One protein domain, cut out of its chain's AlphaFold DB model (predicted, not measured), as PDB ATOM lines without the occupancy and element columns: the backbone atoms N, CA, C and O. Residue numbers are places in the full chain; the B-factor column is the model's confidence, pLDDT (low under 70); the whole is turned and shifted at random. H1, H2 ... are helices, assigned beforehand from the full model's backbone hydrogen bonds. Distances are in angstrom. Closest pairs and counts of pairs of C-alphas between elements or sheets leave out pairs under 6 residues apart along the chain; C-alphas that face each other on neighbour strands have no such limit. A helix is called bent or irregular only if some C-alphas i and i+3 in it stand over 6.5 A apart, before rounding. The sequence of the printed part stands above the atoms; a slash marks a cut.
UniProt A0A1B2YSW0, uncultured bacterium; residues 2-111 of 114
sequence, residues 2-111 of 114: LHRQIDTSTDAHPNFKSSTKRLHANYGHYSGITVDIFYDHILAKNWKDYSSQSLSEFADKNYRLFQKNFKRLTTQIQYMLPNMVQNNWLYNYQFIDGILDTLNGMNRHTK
ATOM      1  N   LEU A   2      36.749  36.755  -4.186       68.06
ATOM      2  CA  LEU A   2      35.565  37.434  -3.627       68.06
ATOM      3  C   LEU A   2      34.388  37.576  -4.614       68.06
ATOM      4  O   LEU A   2      33.281  37.172  -4.292       68.06
ATOM      5  N   HIS A   3      34.642  38.067  -5.833       56.62
ATOM      6  CA  HIS A   3      33.605  38.235  -6.864       56.62
ATOM      7  C   HIS A   3      32.831  36.934  -7.112       56.62
ATOM      8  O   HIS A   3      31.621  36.890  -6.989       56.62
ATOM      9  N   ARG A   4      33.555  35.820  -7.286       61.06
ATOM     10  CA  ARG A   4      32.954  34.498  -7.507       61.06
ATOM     11  C   ARG A   4      32.101  34.014  -6.329       61.06
ATOM     12  O   ARG A   4      31.169  33.248  -6.540       61.06
ATOM     13  N   GLN A   5      32.424  34.407  -5.097       67.00
ATOM     14  CA  GLN A   5      31.634  34.053  -3.911       67.00
ATOM     15  C   GLN A   5      30.352  34.880  -3.817       67.00
ATOM     16  O   GLN A   5      29.312  34.331  -3.450       67.00
ATOM     17  N   ILE A   6      30.424  36.164  -4.175       70.31
ATOM     18  CA  ILE A   6      29.251  37.033  -4.308       70.31
ATOM     19  C   ILE A   6      28.341  36.462  -5.399       70.31
ATOM     20  O   ILE A   6      27.189  36.162  -5.103       70.31
ATOM     21  N   ASP A   7      28.888  36.168  -6.582       68.56
ATOM     22  CA  ASP A   7      28.138  35.577  -7.698       68.56
ATOM     23  C   ASP A   7      27.496  34.250  -7.293       68.56
ATOM     24  O   ASP A   7      26.299  34.074  -7.453       68.56
ATOM     25  N   THR A   8      28.246  33.336  -6.664       69.62
ATOM     26  CA  THR A   8      27.703  32.030  -6.239       69.62
ATOM     27  C   THR A   8      26.556  32.188  -5.237       69.62
ATOM     28  O   THR A   8      25.580  31.440  -5.290       69.62
ATOM     29  N   SER A   9      26.661  33.153  -4.321       68.19
ATOM     30  CA  SER A   9      25.618  33.418  -3.325       68.19
ATOM     31  C   SER A   9      24.372  34.029  -3.972       68.19
ATOM     32  O   SER A   9      23.251  33.628  -3.659       68.19
ATOM     33  N   THR A  10      24.568  34.950  -4.916       70.25
ATOM     34  CA  THR A  10      23.503  35.607  -5.680       70.25
ATOM     35  C   THR A  10      22.817  34.627  -6.639       70.25
ATOM     36  O   THR A  10      21.594  34.505  -6.607       70.25
ATOM     37  N   ASP A  11      23.578  33.833  -7.392       66.94
ATOM     38  CA  ASP A  11      23.100  32.810  -8.333       66.94
ATOM     39  C   ASP A  11      22.328  31.682  -7.639       66.94
ATOM     40  O   ASP A  11      21.382  31.107  -8.193       66.94
ATOM     41  N   ALA A  12      22.715  31.342  -6.406       72.19
ATOM     42  CA  ALA A  12      22.010  30.359  -5.597       72.19
ATOM     43  C   ALA A  12      20.662  30.884  -5.074       72.19
ATOM     44  O   ALA A  12      19.791  30.069  -4.744       72.19
ATOM     45  N   HIS A  13      20.459  32.206  -5.032       79.50
ATOM     46  CA  HIS A  13      19.274  32.814  -4.441       79.50
ATOM     47  C   HIS A  13      18.005  32.531  -5.280       79.50
ATOM     48  O   HIS A  13      17.986  32.777  -6.493       79.50
ATOM     49  N   PRO A  14      16.893  32.069  -4.670       76.88
ATOM     50  CA  PRO A  14      15.666  31.713  -5.396       76.88
ATOM     51  C   PRO A  14      15.090  32.853  -6.250       76.88
ATOM     52  O   PRO A  14      14.589  32.623  -7.354       76.88
ATOM     53  N   ASN A  15      15.203  34.094  -5.764       76.12
ATOM     54  CA  ASN A  15      14.746  35.277  -6.500       76.12
ATOM     55  C   ASN A  15      15.601  35.539  -7.745       76.12
ATOM     56  O   ASN A  15      15.054  35.865  -8.794       76.12
ATOM     57  N   PHE A  16      16.917  35.322  -7.670       73.25
ATOM     58  CA  PHE A  16      17.804  35.469  -8.821       73.25
ATOM     59  C   PHE A  16      17.490  34.424  -9.895       73.25
ATOM     60  O   PHE A  16      17.287  34.776 -11.055       73.25
ATOM     61  N   LYS A  17      17.311  33.155  -9.497       71.31
ATOM     62  CA  LYS A  17      16.875  32.070 -10.399       71.31
ATOM     63  C   LYS A  17      15.518  32.343 -11.049       71.31
ATOM     64  O   LYS A  17      15.291  31.988 -12.203       71.31
ATOM     65  N   SER A  18      14.603  32.974 -10.318       74.06
ATOM     66  CA  SER A  18      13.295  33.357 -10.855       74.06
ATOM     67  C   SER A  18      13.414  34.488 -11.882       74.06
ATOM     68  O   SER A  18      12.766  34.432 -12.927       74.06
ATOM     69  N   SER A  19      14.269  35.480 -11.625       71.75
ATOM     70  CA  SER A  19      14.549  36.583 -12.551       71.75
ATOM     71  C   SER A  19      15.246  36.109 -13.828       71.75
ATOM     72  O   SER A  19      14.807  36.459 -14.925       71.75
ATOM     73  N   THR A  20      16.261  35.245 -13.720       67.88
ATOM     74  CA  THR A  20      16.937  34.665 -14.894       67.88
ATOM     75  C   THR A  20      15.981  33.814 -15.719       67.88
ATOM     76  O   THR A  20      15.926  33.981 -16.935       67.88
ATOM     77  N   LYS A  21      15.138  32.983 -15.087       72.25
ATOM     78  CA  LYS A  21      14.137  32.156 -15.787       72.25
ATOM     79  C   LYS A  21      13.117  32.987 -16.574       72.25
ATOM     80  O   LYS A  21      12.735  32.580 -17.668       72.25
ATOM     81  N   ARG A  22      12.701  34.156 -16.063       72.25
ATOM     82  CA  ARG A  22      11.798  35.085 -16.779       72.25
ATOM     83  C   ARG A  22      12.441  35.670 -18.036       72.25
ATOM     84  O   ARG A  22      11.764  35.837 -19.044       72.25
ATOM     85  N   LEU A  23      13.738  35.965 -17.981       67.31
ATOM     86  CA  LEU A  23      14.479  36.576 -19.089       67.31
ATOM     87  C   LEU A  23      15.079  35.546 -20.052       67.31
ATOM     88  O   LEU A  23      15.369  35.884 -21.197       67.31
ATOM     89  N   HIS A  24      15.216  34.286 -19.635       64.88
ATOM     90  CA  HIS A  24      15.771  33.205 -20.452       64.88
ATOM     91  C   HIS A  24      14.992  32.988 -21.758       64.88
ATOM     92  O   HIS A  24      15.593  32.646 -22.772       64.88
ATOM     93  N   ALA A  25      13.678  33.236 -21.757       61.38
ATOM     94  CA  ALA A  25      12.847  33.143 -22.958       61.38
ATOM     95  C   ALA A  25      13.245  34.157 -24.052       61.38
ATOM     96  O   ALA A  25      13.163  33.834 -25.231       61.38
ATOM     97  N   ASN A  26      13.720  35.347 -23.664       57.50
ATOM     98  CA  ASN A  26      14.023  36.445 -24.591       57.50
ATOM     99  C   ASN A  26      15.531  36.650 -24.820       57.50
ATOM    100  O   ASN A  26      15.928  37.143 -25.871       57.50
ATOM    101  N   TYR A  27      16.373  36.277 -23.849       60.47
ATOM    102  CA  TYR A  27      17.812  36.573 -23.845       60.47
ATOM    103  C   TYR A  27      18.706  35.323 -23.779       60.47
ATOM    104  O   TYR A  27      19.928  35.445 -23.867       60.47
ATOM    105  N   GLY A  28      18.132  34.117 -23.649       67.06
ATOM    106  CA  GLY A  28      18.861  32.843 -23.681       67.06
ATOM    107  C   GLY A  28      20.084  32.822 -22.755       67.06
ATOM    108  O   GLY A  28      19.980  33.111 -21.561       67.06
ATOM    109  N   HIS A  29      21.264  32.541 -23.321       61.03
ATOM    110  CA  HIS A  29      22.544  32.508 -22.598       61.03
ATOM    111  C   HIS A  29      22.979  33.860 -22.001       61.03
ATOM    112  O   HIS A  29      23.783  33.879 -21.073       61.03
ATOM    113  N   TYR A  30      22.432  34.982 -22.475       62.28
ATOM    114  CA  TYR A  30      22.726  36.319 -21.944       62.28
ATOM    115  C   TYR A  30      21.845  36.700 -20.748       62.28
ATOM    116  O   TYR A  30      22.004  37.788 -20.191       62.28
ATOM    117  N   SER A  31      20.932  35.818 -20.328       66.69
ATOM    118  CA  SER A  31      20.039  36.055 -19.188       66.69
ATOM    119  C   SER A  31      20.797  36.337 -17.888       66.69
ATOM    120  O   SER A  31      20.406  37.249 -17.170       66.69
ATOM    121  N   GLY A  32      21.906  35.640 -17.618       67.31
ATOM    122  CA  GLY A  32      22.736  35.888 -16.430       67.31
ATOM    123  C   GLY A  32      23.354  37.290 -16.419       67.31
ATOM    124  O   GLY A  32      23.150  38.043 -15.476       67.31
ATOM    125  N   ILE A  33      24.011  37.675 -17.518       72.06
ATOM    126  CA  ILE A  33      24.644  38.999 -17.675       72.06
ATOM    127  C   ILE A  33      23.598  40.122 -17.619       72.06
ATOM    128  O   ILE A  33      23.825  41.171 -17.028       72.06
ATOM    129  N   THR A  34      22.428  39.902 -18.220       72.94
ATOM    130  CA  THR A  34      21.339  40.889 -18.219       72.94
ATOM    131  C   THR A  34      20.787  41.105 -16.815       72.94
ATOM    132  O   THR A  34      20.500  42.235 -16.431       72.94
ATOM    133  N   VAL A  35      20.637  40.025 -16.043       78.25
ATOM    134  CA  VAL A  35      20.183  40.110 -14.657       78.25
ATOM    135  C   VAL A  35      21.212  40.838 -13.793       78.25
ATOM    136  O   VAL A  35      20.809  41.690 -13.010       78.25
ATOM    137  N   ASP A  36      22.505  40.570 -13.976       79.31
ATOM    138  CA  ASP A  36      23.595  41.257 -13.269       79.31
ATOM    139  C   ASP A  36      23.551  42.780 -13.492       79.31
ATOM    140  O   ASP A  36      23.388  43.553 -12.551       79.31
ATOM    141  N   ILE A  37      23.491  43.206 -14.759       82.56
ATOM    142  CA  ILE A  37      23.340  44.619 -15.149       82.56
ATOM    143  C   ILE A  37      22.062  45.244 -14.571       82.56
ATOM    144  O   ILE A  37      22.030  46.425 -14.223       82.56
ATOM    145  N   PHE A  38      20.981  44.469 -14.480       83.81
ATOM    146  CA  PHE A  38      19.726  44.947 -13.912       83.81
ATOM    147  C   PHE A  38      19.813  45.135 -12.392       83.81
ATOM    148  O   PHE A  38      19.256  46.096 -11.859       83.81
ATOM    149  N   TYR A  39      20.526  44.258 -11.683       85.00
ATOM    150  CA  TYR A  39      20.806  44.454 -10.263       85.00
ATOM    151  C   TYR A  39      21.734  45.649 -10.035       85.00
ATOM    152  O   TYR A  39      21.442  46.453  -9.149       85.00
ATOM    153  N   ASP A  40      22.752  45.840 -10.876       86.69
ATOM    154  CA  ASP A  40      23.597  47.039 -10.853       86.69
ATOM    155  C   ASP A  40      22.775  48.316 -11.075       86.69
ATOM    156  O   ASP A  40      22.988  49.318 -10.389       86.69
ATOM    157  N   HIS A  41      21.771  48.279 -11.959       90.38
ATOM    158  CA  HIS A  41      20.836  49.392 -12.136       90.38
ATOM    159  C   HIS A  41      20.032  49.685 -10.873       90.38
ATOM    160  O   HIS A  41      19.941  50.838 -10.453       90.38
ATOM    161  N   ILE A  42      19.447  48.657 -10.252       88.81
ATOM    162  CA  ILE A  42      18.672  48.823  -9.015       88.81
ATOM    163  C   ILE A  42      19.563  49.382  -7.902       88.81
ATOM    164  O   ILE A  42      19.133  50.287  -7.183       88.81
ATOM    165  N   LEU A  43      20.794  48.885  -7.781       90.94
ATOM    166  CA  LEU A  43      21.772  49.358  -6.806       90.94
ATOM    167  C   LEU A  43      22.135  50.827  -7.050       90.94
ATOM    168  O   LEU A  43      22.058  51.641  -6.133       90.94
ATOM    169  N   ALA A  44      22.492  51.181  -8.284       92.62
ATOM    170  CA  ALA A  44      22.878  52.539  -8.652       92.62
ATOM    171  C   ALA A  44      21.708  53.529  -8.511       92.62
ATOM    172  O   ALA A  44      21.882  54.641  -8.013       92.62
ATOM    173  N   LYS A  45      20.491  53.121  -8.889       93.31
ATOM    174  CA  LYS A  45      19.279  53.941  -8.767       93.31
ATOM    175  C   LYS A  45      18.917  54.237  -7.311       93.31
ATOM    176  O   LYS A  45      18.519  55.358  -7.003       93.31
ATOM    177  N   ASN A  46      19.068  53.256  -6.423       92.56
ATOM    178  CA  ASN A  46      18.741  53.383  -4.999       92.56
ATOM    179  C   ASN A  46      19.993  53.593  -4.131       92.56
ATOM    180  O   ASN A  46      19.998  53.291  -2.943       92.56
ATOM    181  N   TRP A  47      21.073  54.125  -4.711       94.56
ATOM    182  CA  TRP A  47      22.388  54.207  -4.066       94.56
ATOM    183  C   TRP A  47      22.375  54.887  -2.688       94.56
ATOM    184  O   TRP A  47      23.119  54.495  -1.790       94.56
ATOM    185  N   LYS A  48      21.494  55.878  -2.507       92.81
ATOM    186  CA  LYS A  48      21.328  56.624  -1.248       92.81
ATOM    187  C   LYS A  48      20.922  55.744  -0.062       92.81
ATOM    188  O   LYS A  48      21.215  56.110   1.069       92.81
ATOM    189  N   ASP A  49      20.290  54.600  -0.315       93.62
ATOM    190  CA  ASP A  49      19.852  53.675   0.734       93.62
ATOM    191  C   ASP A  49      20.996  52.766   1.217       93.62
ATOM    192  O   ASP A  49      20.923  52.181   2.296       93.62
ATOM    193  N   TYR A  50      22.072  52.659   0.430       90.31
ATOM    194  CA  TYR A  50      23.195  51.750   0.680       90.31
ATOM    195  C   TYR A  50      24.496  52.467   1.041       90.31
ATOM    196  O   TYR A  50      25.403  51.852   1.603       90.31
ATOM    197  N   SER A  51      24.622  53.754   0.710       91.88
ATOM    198  CA  SER A  51      25.840  54.527   0.936       91.88
ATOM    199  C   SER A  51      25.536  55.982   1.266       91.88
ATOM    200  O   SER A  51      24.670  56.614   0.666       91.88
ATOM    201  N   SER A  52      26.315  56.537   2.195       92.31
ATOM    202  CA  SER A  52      26.316  57.970   2.507       92.31
ATOM    203  C   SER A  52      27.107  58.804   1.493       92.31
ATOM    204  O   SER A  52      26.920  60.016   1.421       92.31
ATOM    205  N   GLN A  53      27.983  58.173   0.703       95.38
ATOM    206  CA  GLN A  53      28.712  58.824  -0.385       95.38
ATOM    207  C   GLN A  53      27.815  58.918  -1.623       95.38
ATOM    208  O   GLN A  53      27.125  57.953  -1.946       95.38
ATOM    209  N   SER A  54      27.858  60.022  -2.377       95.69
ATOM    210  CA  SER A  54      27.098  60.097  -3.631       95.69
ATOM    211  C   SER A  54      27.645  59.128  -4.689       95.69
ATOM    212  O   SER A  54      28.848  58.858  -4.755       95.69
ATOM    213  N   LEU A  55      26.767  58.622  -5.559       94.69
ATOM    214  CA  LEU A  55      27.165  57.720  -6.646       94.69
ATOM    215  C   LEU A  55      28.189  58.378  -7.586       94.69
ATOM    216  O   LEU A  55      29.116  57.717  -8.047       94.69
ATOM    217  N   SER A  56      28.056  59.686  -7.833       94.62
ATOM    218  CA  SER A  56      28.996  60.447  -8.667       94.62
ATOM    219  C   SER A  56      30.397  60.475  -8.060       94.62
ATOM    220  O   SER A  56      31.372  60.171  -8.743       94.62
ATOM    221  N   GLU A  57      30.516  60.784  -6.766       95.06
ATOM    222  CA  GLU A  57      31.815  60.794  -6.084       95.06
ATOM    223  C   GLU A  57      32.424  59.393  -6.019       95.06
ATOM    224  O   GLU A  57      33.642  59.232  -6.131       95.06
ATOM    225  N   PHE A  58      31.587  58.372  -5.823       95.06
ATOM    226  CA  PHE A  58      32.024  56.985  -5.867       95.06
ATOM    227  C   PHE A  58      32.593  56.640  -7.251       95.06
ATOM    228  O   PHE A  58      33.718  56.141  -7.334       95.06
ATOM    229  N   ALA A  59      31.864  56.942  -8.328       95.12
ATOM    230  CA  ALA A  59      32.295  56.685  -9.699       95.12
ATOM    231  C   ALA A  59      33.628  57.388 -10.008       95.12
ATOM    232  O   ALA A  59      34.603  56.728 -10.375       95.12
ATOM    233  N   ASP A  60      33.721  58.694  -9.746       95.38
ATOM    234  CA  ASP A  60      34.927  59.491  -9.996       95.38
ATOM    235  C   ASP A  60      36.144  58.978  -9.226       95.38
ATOM    236  O   ASP A  60      37.247  58.861  -9.775       95.38
ATOM    237  N   LYS A  61      35.961  58.633  -7.947       95.94
ATOM    238  CA  LYS A  61      37.030  58.071  -7.114       95.94
ATOM    239  C   LYS A  61      37.550  56.758  -7.699       95.94
ATOM    240  O   LYS A  61      38.766  56.557  -7.753       95.94
ATOM    241  N   ASN A  62      36.654  55.882  -8.149       94.38
ATOM    242  CA  ASN A  62      37.029  54.601  -8.743       94.38
ATOM    243  C   ASN A  62      37.716  54.781 -10.102       94.38
ATOM    244  O   ASN A  62      38.757  54.167 -10.337       94.38
ATOM    245  N   TYR A  63      37.237  55.684 -10.960       94.94
ATOM    246  CA  TYR A  63      37.909  55.979 -12.227       94.94
ATOM    247  C   TYR A  63      39.327  56.506 -12.032       94.94
ATOM    248  O   TYR A  63      40.260  56.020 -12.678       94.94
ATOM    249  N   ARG A  64      39.528  57.432 -11.087       95.44
ATOM    250  CA  ARG A  64      40.868  57.922 -10.728       95.44
ATOM    251  C   ARG A  64      41.758  56.795 -10.210       95.44
ATOM    252  O   ARG A  64      42.942  56.745 -10.543       95.44
ATOM    253  N   LEU A  65      41.206  55.869  -9.424       95.00
ATOM    254  CA  LEU A  65      41.941  54.705  -8.929       95.00
ATOM    255  C   LEU A  65      42.385  53.782 -10.073       95.00
ATOM    256  O   LEU A  65      43.540  53.344 -10.081       95.00
ATOM    257  N   PHE A  66      41.505  53.517 -11.041       94.12
ATOM    258  CA  PHE A  66      41.822  52.707 -12.219       94.12
ATOM    259  C   PHE A  66      42.888  53.370 -13.088       94.12
ATOM    260  O   PHE A  66      43.868  52.720 -13.441       94.12
ATOM    261  N   GLN A  67      42.767  54.671 -13.353       93.88
ATOM    262  CA  GLN A  67      43.763  55.430 -14.112       93.88
ATOM    263  C   GLN A  67      45.126  55.448 -13.409       93.88
ATOM    264  O   GLN A  67      46.154  55.189 -14.034       93.88
ATOM    265  N   LYS A  68      45.155  55.661 -12.085       96.12
ATOM    266  CA  LYS A  68      46.396  55.621 -11.292       96.12
ATOM    267  C   LYS A  68      47.087  54.258 -11.364       96.12
ATOM    268  O   LYS A  68      48.312  54.183 -11.335       96.12
ATOM    269  N   ASN A  69      46.311  53.179 -11.458       94.25
ATOM    270  CA  ASN A  69      46.815  51.808 -11.521       94.25
ATOM    271  C   ASN A  69      46.773  51.218 -12.936       94.25
ATOM    272  O   ASN A  69      46.862  50.000 -13.070       94.25
ATOM    273  N   PHE A  70      46.679  52.043 -13.985       92.19
ATOM    274  CA  PHE A  70      46.409  51.592 -15.354       92.19
ATOM    275  C   PHE A  70      47.320  50.444 -15.812       92.19
ATOM    276  O   PHE A  70      46.845  49.431 -16.315       92.19
ATOM    277  N   LYS A  71      48.625  50.548 -15.533       93.19
ATOM    278  CA  LYS A  71      49.635  49.538 -15.901       93.19
ATOM    279  C   LYS A  71      49.463  48.182 -15.201       93.19
ATOM    280  O   LYS A  71      50.033  47.196 -15.653       93.19
ATOM    281  N   ARG A  72      48.728  48.131 -14.087       93.31
ATOM    282  CA  ARG A  72      48.439  46.902 -13.324       93.31
ATOM    283  C   ARG A  72      47.148  46.224 -13.778       93.31
ATOM    284  O   ARG A  72      46.882  45.101 -13.357       93.31
ATOM    285  N   LEU A  73      46.332  46.907 -14.578       90.12
ATOM    286  CA  LEU A  73      45.103  46.350 -15.129       90.12
ATOM    287  C   LEU A  73      45.444  45.352 -16.236       90.12
ATOM    288  O   LEU A  73      46.477  45.468 -16.895       90.12
ATOM    289  N   THR A  74      44.560  44.388 -16.472       90.06
ATOM    290  CA  THR A  74      44.691  43.496 -17.626       90.06
ATOM    291  C   THR A  74      44.543  44.290 -18.923       90.06
ATOM    292  O   THR A  74      43.848  45.305 -18.967       90.06
ATOM    293  N   THR A  75      45.150  43.806 -20.004       88.06
ATOM    294  CA  THR A  75      45.100  44.455 -21.322       88.06
ATOM    295  C   THR A  75      43.665  44.740 -21.783       88.06
ATOM    296  O   THR A  75      43.380  45.809 -22.311       88.06
ATOM    297  N   GLN A  76      42.728  43.826 -21.514       83.50
ATOM    298  CA  GLN A  76      41.313  44.014 -21.840       83.50
ATOM    299  C   GLN A  76      40.698  45.217 -21.111       83.50
ATOM    300  O   GLN A  76      40.015  46.031 -21.729       83.50
ATOM    301  N   ILE A  77      40.961  45.358 -19.807       84.94
ATOM    302  CA  ILE A  77      40.448  46.485 -19.019       84.94
ATOM    303  C   ILE A  77      41.134  47.784 -19.449       84.94
ATOM    304  O   ILE A  77      40.471  48.812 -19.533       84.94
ATOM    305  N   GLN A  78      42.429  47.749 -19.782       91.25
ATOM    306  CA  GLN A  78      43.143  48.919 -20.305       91.25
ATOM    307  C   GLN A  78      42.495  49.466 -21.586       91.25
ATOM    308  O   GLN A  78      42.342  50.679 -21.711       91.25
ATOM    309  N   TYR A  79      42.061  48.593 -22.501       88.25
ATOM    310  CA  TYR A  79      41.341  49.006 -23.710       88.25
ATOM    311  C   TYR A  79      39.934  49.544 -23.424       88.25
ATOM    312  O   TYR A  79      39.471  50.453 -24.109       88.25
ATOM    313  N   MET A  80      39.246  48.996 -22.421       85.38
ATOM    314  CA  MET A  80      37.874  49.388 -22.092       85.38
ATOM    315  C   MET A  80      37.809  50.682 -21.271       85.38
ATOM    316  O   MET A  80      36.889  51.478 -21.454       85.38
ATOM    317  N   LEU A  81      38.788  50.919 -20.391       89.62
ATOM    318  CA  LEU A  81      38.758  51.993 -19.398       89.62
ATOM    319  C   LEU A  81      38.522  53.396 -19.989       89.62
ATOM    320  O   LEU A  81      37.699  54.110 -19.418       89.62
ATOM    321  N   PRO A  82      39.153  53.817 -21.105       90.69
ATOM    322  CA  PRO A  82      38.875  55.126 -21.699       90.69
ATOM    323  C   PRO A  82      37.390  55.321 -22.029       90.69
ATOM    324  O   PRO A  82      36.816  56.347 -21.672       90.69
ATOM    325  N   ASN A  83      36.747  54.303 -22.612       87.81
ATOM    326  CA  ASN A  83      35.321  54.336 -22.939       87.81
ATOM    327  C   ASN A  83      34.445  54.330 -21.681       87.81
ATOM    328  O   ASN A  83      33.423  55.014 -21.653       87.81
ATOM    329  N   MET A  84      34.844  53.585 -20.642       89.06
ATOM    330  CA  MET A  84      34.123  53.569 -19.365       89.06
ATOM    331  C   MET A  84      34.108  54.945 -18.706       89.06
ATOM    332  O   MET A  84      33.086  55.337 -18.152       89.06
ATOM    333  N   VAL A  85      35.251  55.640 -18.737       91.44
ATOM    334  CA  VAL A  85      35.423  56.971 -18.144       91.44
ATOM    335  C   VAL A  85      34.671  58.009 -18.971       91.44
ATOM    336  O   VAL A  85      33.888  58.769 -18.416       91.44
ATOM    337  N   GLN A  86      34.867  58.014 -20.293       89.69
ATOM    338  CA  GLN A  86      34.235  58.980 -21.196       89.69
ATOM    339  C   GLN A  86      32.707  58.943 -21.101       89.69
ATOM    340  O   GLN A  86      32.065  59.988 -21.078       89.69
ATOM    341  N   ASN A  87      32.135  57.743 -21.021       87.12
ATOM    342  CA  ASN A  87      30.690  57.543 -20.966       87.12
ATOM    343  C   ASN A  87      30.174  57.330 -19.538       87.12
ATOM    344  O   ASN A  87      29.043  56.881 -19.376       87.12
ATOM    345  N   ASN A  88      31.001  57.576 -18.517       91.19
ATOM    346  CA  ASN A  88      30.665  57.481 -17.096       91.19
ATOM    347  C   ASN A  88      29.788  56.261 -16.729       91.19
ATOM    348  O   ASN A  88      28.745  56.395 -16.088       91.19
ATOM    349  N   TRP A  89      30.189  55.065 -17.178       90.50
ATOM    350  CA  TRP A  89      29.399  53.831 -17.038       90.50
ATOM    351  C   TRP A  89      28.901  53.583 -15.608       90.50
ATOM    352  O   TRP A  89      27.719  53.325 -15.427       90.50
ATOM    353  N   LEU A  90      29.767  53.719 -14.593       91.38
ATOM    354  CA  LEU A  90      29.439  53.464 -13.183       91.38
ATOM    355  C   LEU A  90      28.291  54.347 -12.686       91.38
ATOM    356  O   LEU A  90      27.395  53.869 -11.999       91.38
ATOM    357  N   TYR A  91      28.305  55.626 -13.050       93.12
ATOM    358  CA  TYR A  91      27.228  56.550 -12.714       93.12
ATOM    359  C   TYR A  91      25.974  56.283 -13.551       93.12
ATOM    360  O   TYR A  91      24.856  56.342 -13.039       93.12
ATOM    361  N   ASN A  92      26.153  55.980 -14.837       91.38
ATOM    362  CA  ASN A  92      25.054  55.820 -15.781       91.38
ATOM    363  C   ASN A  92      24.257  54.525 -15.599       91.38
ATOM    364  O   ASN A  92      23.134  54.459 -16.093       91.38
ATOM    365  N   TYR A  93      24.746  53.559 -14.814       90.81
ATOM    366  CA  TYR A  93      23.932  52.422 -14.377       90.81
ATOM    367  C   TYR A  93      22.638  52.853 -13.683       90.81
ATOM    368  O   TYR A  93      21.659  52.128 -13.768       90.81
ATOM    369  N   GLN A  94      22.564  54.038 -13.061       91.69
ATOM    370  CA  GLN A  94      21.315  54.516 -12.449       91.69
ATOM    371  C   GLN A  94      20.199  54.815 -13.471       91.69
ATOM    372  O   GLN A  94      19.033  54.937 -13.092       91.69
ATOM    373  N   PHE A  95      20.539  54.947 -14.757       91.19
ATOM    374  CA  PHE A  95      19.606  55.241 -15.841       91.19
ATOM    375  C   PHE A  95      19.328  53.994 -16.679       91.19
ATOM    376  O   PHE A  95      20.209  53.171 -16.919       91.19
ATOM    377  N   ILE A  96      18.091  53.880 -17.168       85.06
ATOM    378  CA  ILE A  96      17.688  52.770 -18.040       85.06
ATOM    379  C   ILE A  96      18.465  52.821 -19.364       85.06
ATOM    380  O   ILE A  96      18.963  51.799 -19.830       85.06
ATOM    381  N   ASP A  97      18.649  54.009 -19.937       82.88
ATOM    382  CA  ASP A  97      19.405  54.163 -21.186       82.88
ATOM    383  C   ASP A  97      20.875  53.746 -21.016       82.88
ATOM    384  O   ASP A  97      21.437  53.073 -21.879       82.88
ATOM    385  N   GLY A  98      21.474  54.029 -19.854       82.25
ATOM    386  CA  GLY A  98      22.855  53.644 -19.550       82.25
ATOM    387  C   GLY A  98      23.070  52.128 -19.502       82.25
ATOM    388  O   GLY A  98      24.087  51.624 -19.995       82.25
ATOM    389  N   ILE A  99      22.098  51.368 -18.986       82.00
ATOM    390  CA  ILE A  99      22.174  49.900 -19.024       82.00
ATOM    391  C   ILE A  99      21.894  49.334 -20.417       82.00
ATOM    392  O   ILE A  99      22.535  48.359 -20.812       82.00
ATOM    393  N   LEU A 100      21.006  49.962 -21.196       79.50
ATOM    394  CA  LEU A 100      20.750  49.578 -22.587       79.50
ATOM    395  C   LEU A 100      21.994  49.773 -23.457       79.50
ATOM    396  O   LEU A 100      22.340  48.890 -24.244       79.50
ATOM    397  N   ASP A 101      22.712  50.880 -23.286       78.19
ATOM    398  CA  ASP A 101      23.954  51.151 -24.010       78.19
ATOM    399  C   ASP A 101      25.056  50.150 -23.665       78.19
ATOM    400  O   ASP A 101      25.758  49.665 -24.562       78.19
ATOM    401  N   THR A 102      25.166  49.780 -22.387       76.69
ATOM    402  CA  THR A 102      26.096  48.749 -21.907       76.69
ATOM    403  C   THR A 102      25.774  47.389 -22.537       76.69
ATOM    404  O   THR A 102      26.650  46.757 -23.136       76.69
ATOM    405  N   LEU A 103      24.503  46.972 -22.519       72.94
ATOM    406  CA  LEU A 103      24.023  45.734 -23.147       72.94
ATOM    407  C   LEU A 103      24.280  45.713 -24.662       72.94
ATOM    408  O   LEU A 103      24.802  44.734 -25.206       72.94
ATOM    409  N   ASN A 104      23.983  46.816 -25.352       72.31
ATOM    410  CA  ASN A 104      24.246  46.976 -26.782       72.31
ATOM    411  C   ASN A 104      25.751  46.963 -27.088       72.31
ATOM    412  O   ASN A 104      26.191  46.413 -28.102       72.31
ATOM    413  N   GLY A 105      26.562  47.557 -26.210       69.38
ATOM    414  CA  GLY A 105      28.019  47.487 -26.229       69.38
ATOM    415  C   GLY A 105      28.517  46.046 -26.179       69.38
ATOM    416  O   GLY A 105      29.302  45.653 -27.040       69.38
ATOM    417  N   MET A 106      28.017  45.234 -25.249       65.94
ATOM    418  CA  MET A 106      28.408  43.825 -25.128       65.94
ATOM    419  C   MET A 106      28.020  43.003 -26.360       65.94
ATOM    420  O   MET A 106      28.867  42.295 -26.900       65.94
ATOM    421  N   ASN A 107      26.795  43.167 -26.872       63.41
ATOM    422  CA  ASN A 107      26.320  42.464 -28.074       63.41
ATOM    423  C   ASN A 107      27.183  42.773 -29.319       63.41
ATOM    424  O   ASN A 107      27.440  41.913 -30.162       63.41
ATOM    425  N   ARG A 108      27.704  44.005 -29.424       61.38
ATOM    426  CA  ARG A 108      28.651  44.386 -30.488       61.38
ATOM    427  C   ARG A 108      30.001  43.668 -30.373       61.38
ATOM    428  O   ARG A 108      30.600  43.376 -31.405       61.38
ATOM    429  N   HIS A 109      30.455  43.340 -29.163       55.12
ATOM    430  CA  HIS A 109      31.724  42.637 -28.927       55.12
ATOM    431  C   HIS A 109      31.593  41.103 -28.993       55.12
ATOM    432  O   HIS A 109      32.571  40.429 -29.317       55.12
ATOM    433  N   THR A 110      30.407  40.535 -28.742       52.59
ATOM    434  CA  THR A 110      30.164  39.078 -28.793       52.59
ATOM    435  C   THR A 110      29.778  38.549 -30.178       52.59
ATOM    436  O   THR A 110      29.766  37.337 -30.385       52.59
ATOM    437  N   LYS A 111      29.565  39.425 -31.173       46.56
ATOM    438  CA  LYS A 111      29.171  39.092 -32.560       46.56
ATOM    439  C   LYS A 111      30.192  38.301 -33.407       46.56
ATOM    440  O   LYS A 111      30.143  38.352 -34.634       46.56
TER     441      LYS A 111
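This is residues 2 to 111 of the 114 residues of a protein of uncultured bacterium (UniProt A0A1B2YSW0). Two helical stretches run side by side in opposite directions in the middle, arm H2b of the bent helix H2 and the last helix, H6. On one side H2 folds back into its other arm, H2a, with H1 at that arm's beginning; on the other side H3 and H4 form a second wing, joined to the middle through short H5, while residues 48 to 53 stick out. The printed part has 110 residues with six named helices, H1 to H6 in order, and no named strand: all helix. It is compact, with a radius of gyration of the C-alphas of 15.1 A and spans of 40 by 38 by 29 A.

Start with H1, residues 2 to 12. H2, residues 14 to 45, was assigned as one helix by its hydrogen bonds but is bent: C-alphas 26 and 29 are 9.6 A apart. Its arms, H2a at 14 to 26 and H2b at 29 to 45, touch through residues 30 to 35 alone of H2b, at a steep tilt of 59 degrees, closest at the C-alphas of His 24 and Ser 31, 5.3 A. H1 is close to but not clearly touching H2a; their closest C-alphas, Thr 10 and Phe 16, are 6.5 A apart. H6, residues 96 to 110, touches residues 34 to 41 alone of H2b, opposite ways at a shallow tilt of 30 degrees; the closest C-alphas, Ile 37 and Ile 99, are 6.7 A apart. H5, residues 89 to 92, touches residues 98 to 102 alone of H6, and residues 55 to 59 alone of H3, residues 55 to 68; the closest C-alphas are Asn 92 and Gly 98, 4.9 A, and Ala 59 and Leu 90, 5.5 A. H4, residues 75 to 86, is close to but not clearly touching H3, with the C-alphas of Tyr 63 and Val 85 closest at 6.5 A. Every O i to N i+4 pair is within hydrogen-bond range in H1, H3 and H6, against 7 of 9 in H2a, 12 of 13 in H2b and 6 of 8 in H4; H5 is too short for such a pair.

Find C-alpha 2 at (35.565, 37.434, -3.627), where H1 begins its 15.4 A. H2a measures 19.8 A, H2b 25.7 A, H3 19.9 A, H4 18.1 A and H5 4.9 A. H6 runs 21.4 A to C-alpha 110 at (30.164, 39.078, -28.793).

The C-alphas farthest apart, Ala 25 and Lys 68, are 42.0 A apart. The printed part has no cut and no long link. Mean pLDDT of the printed part is 81.2; 26 residues are under 70, among them 23 to 32 and 105 to 111.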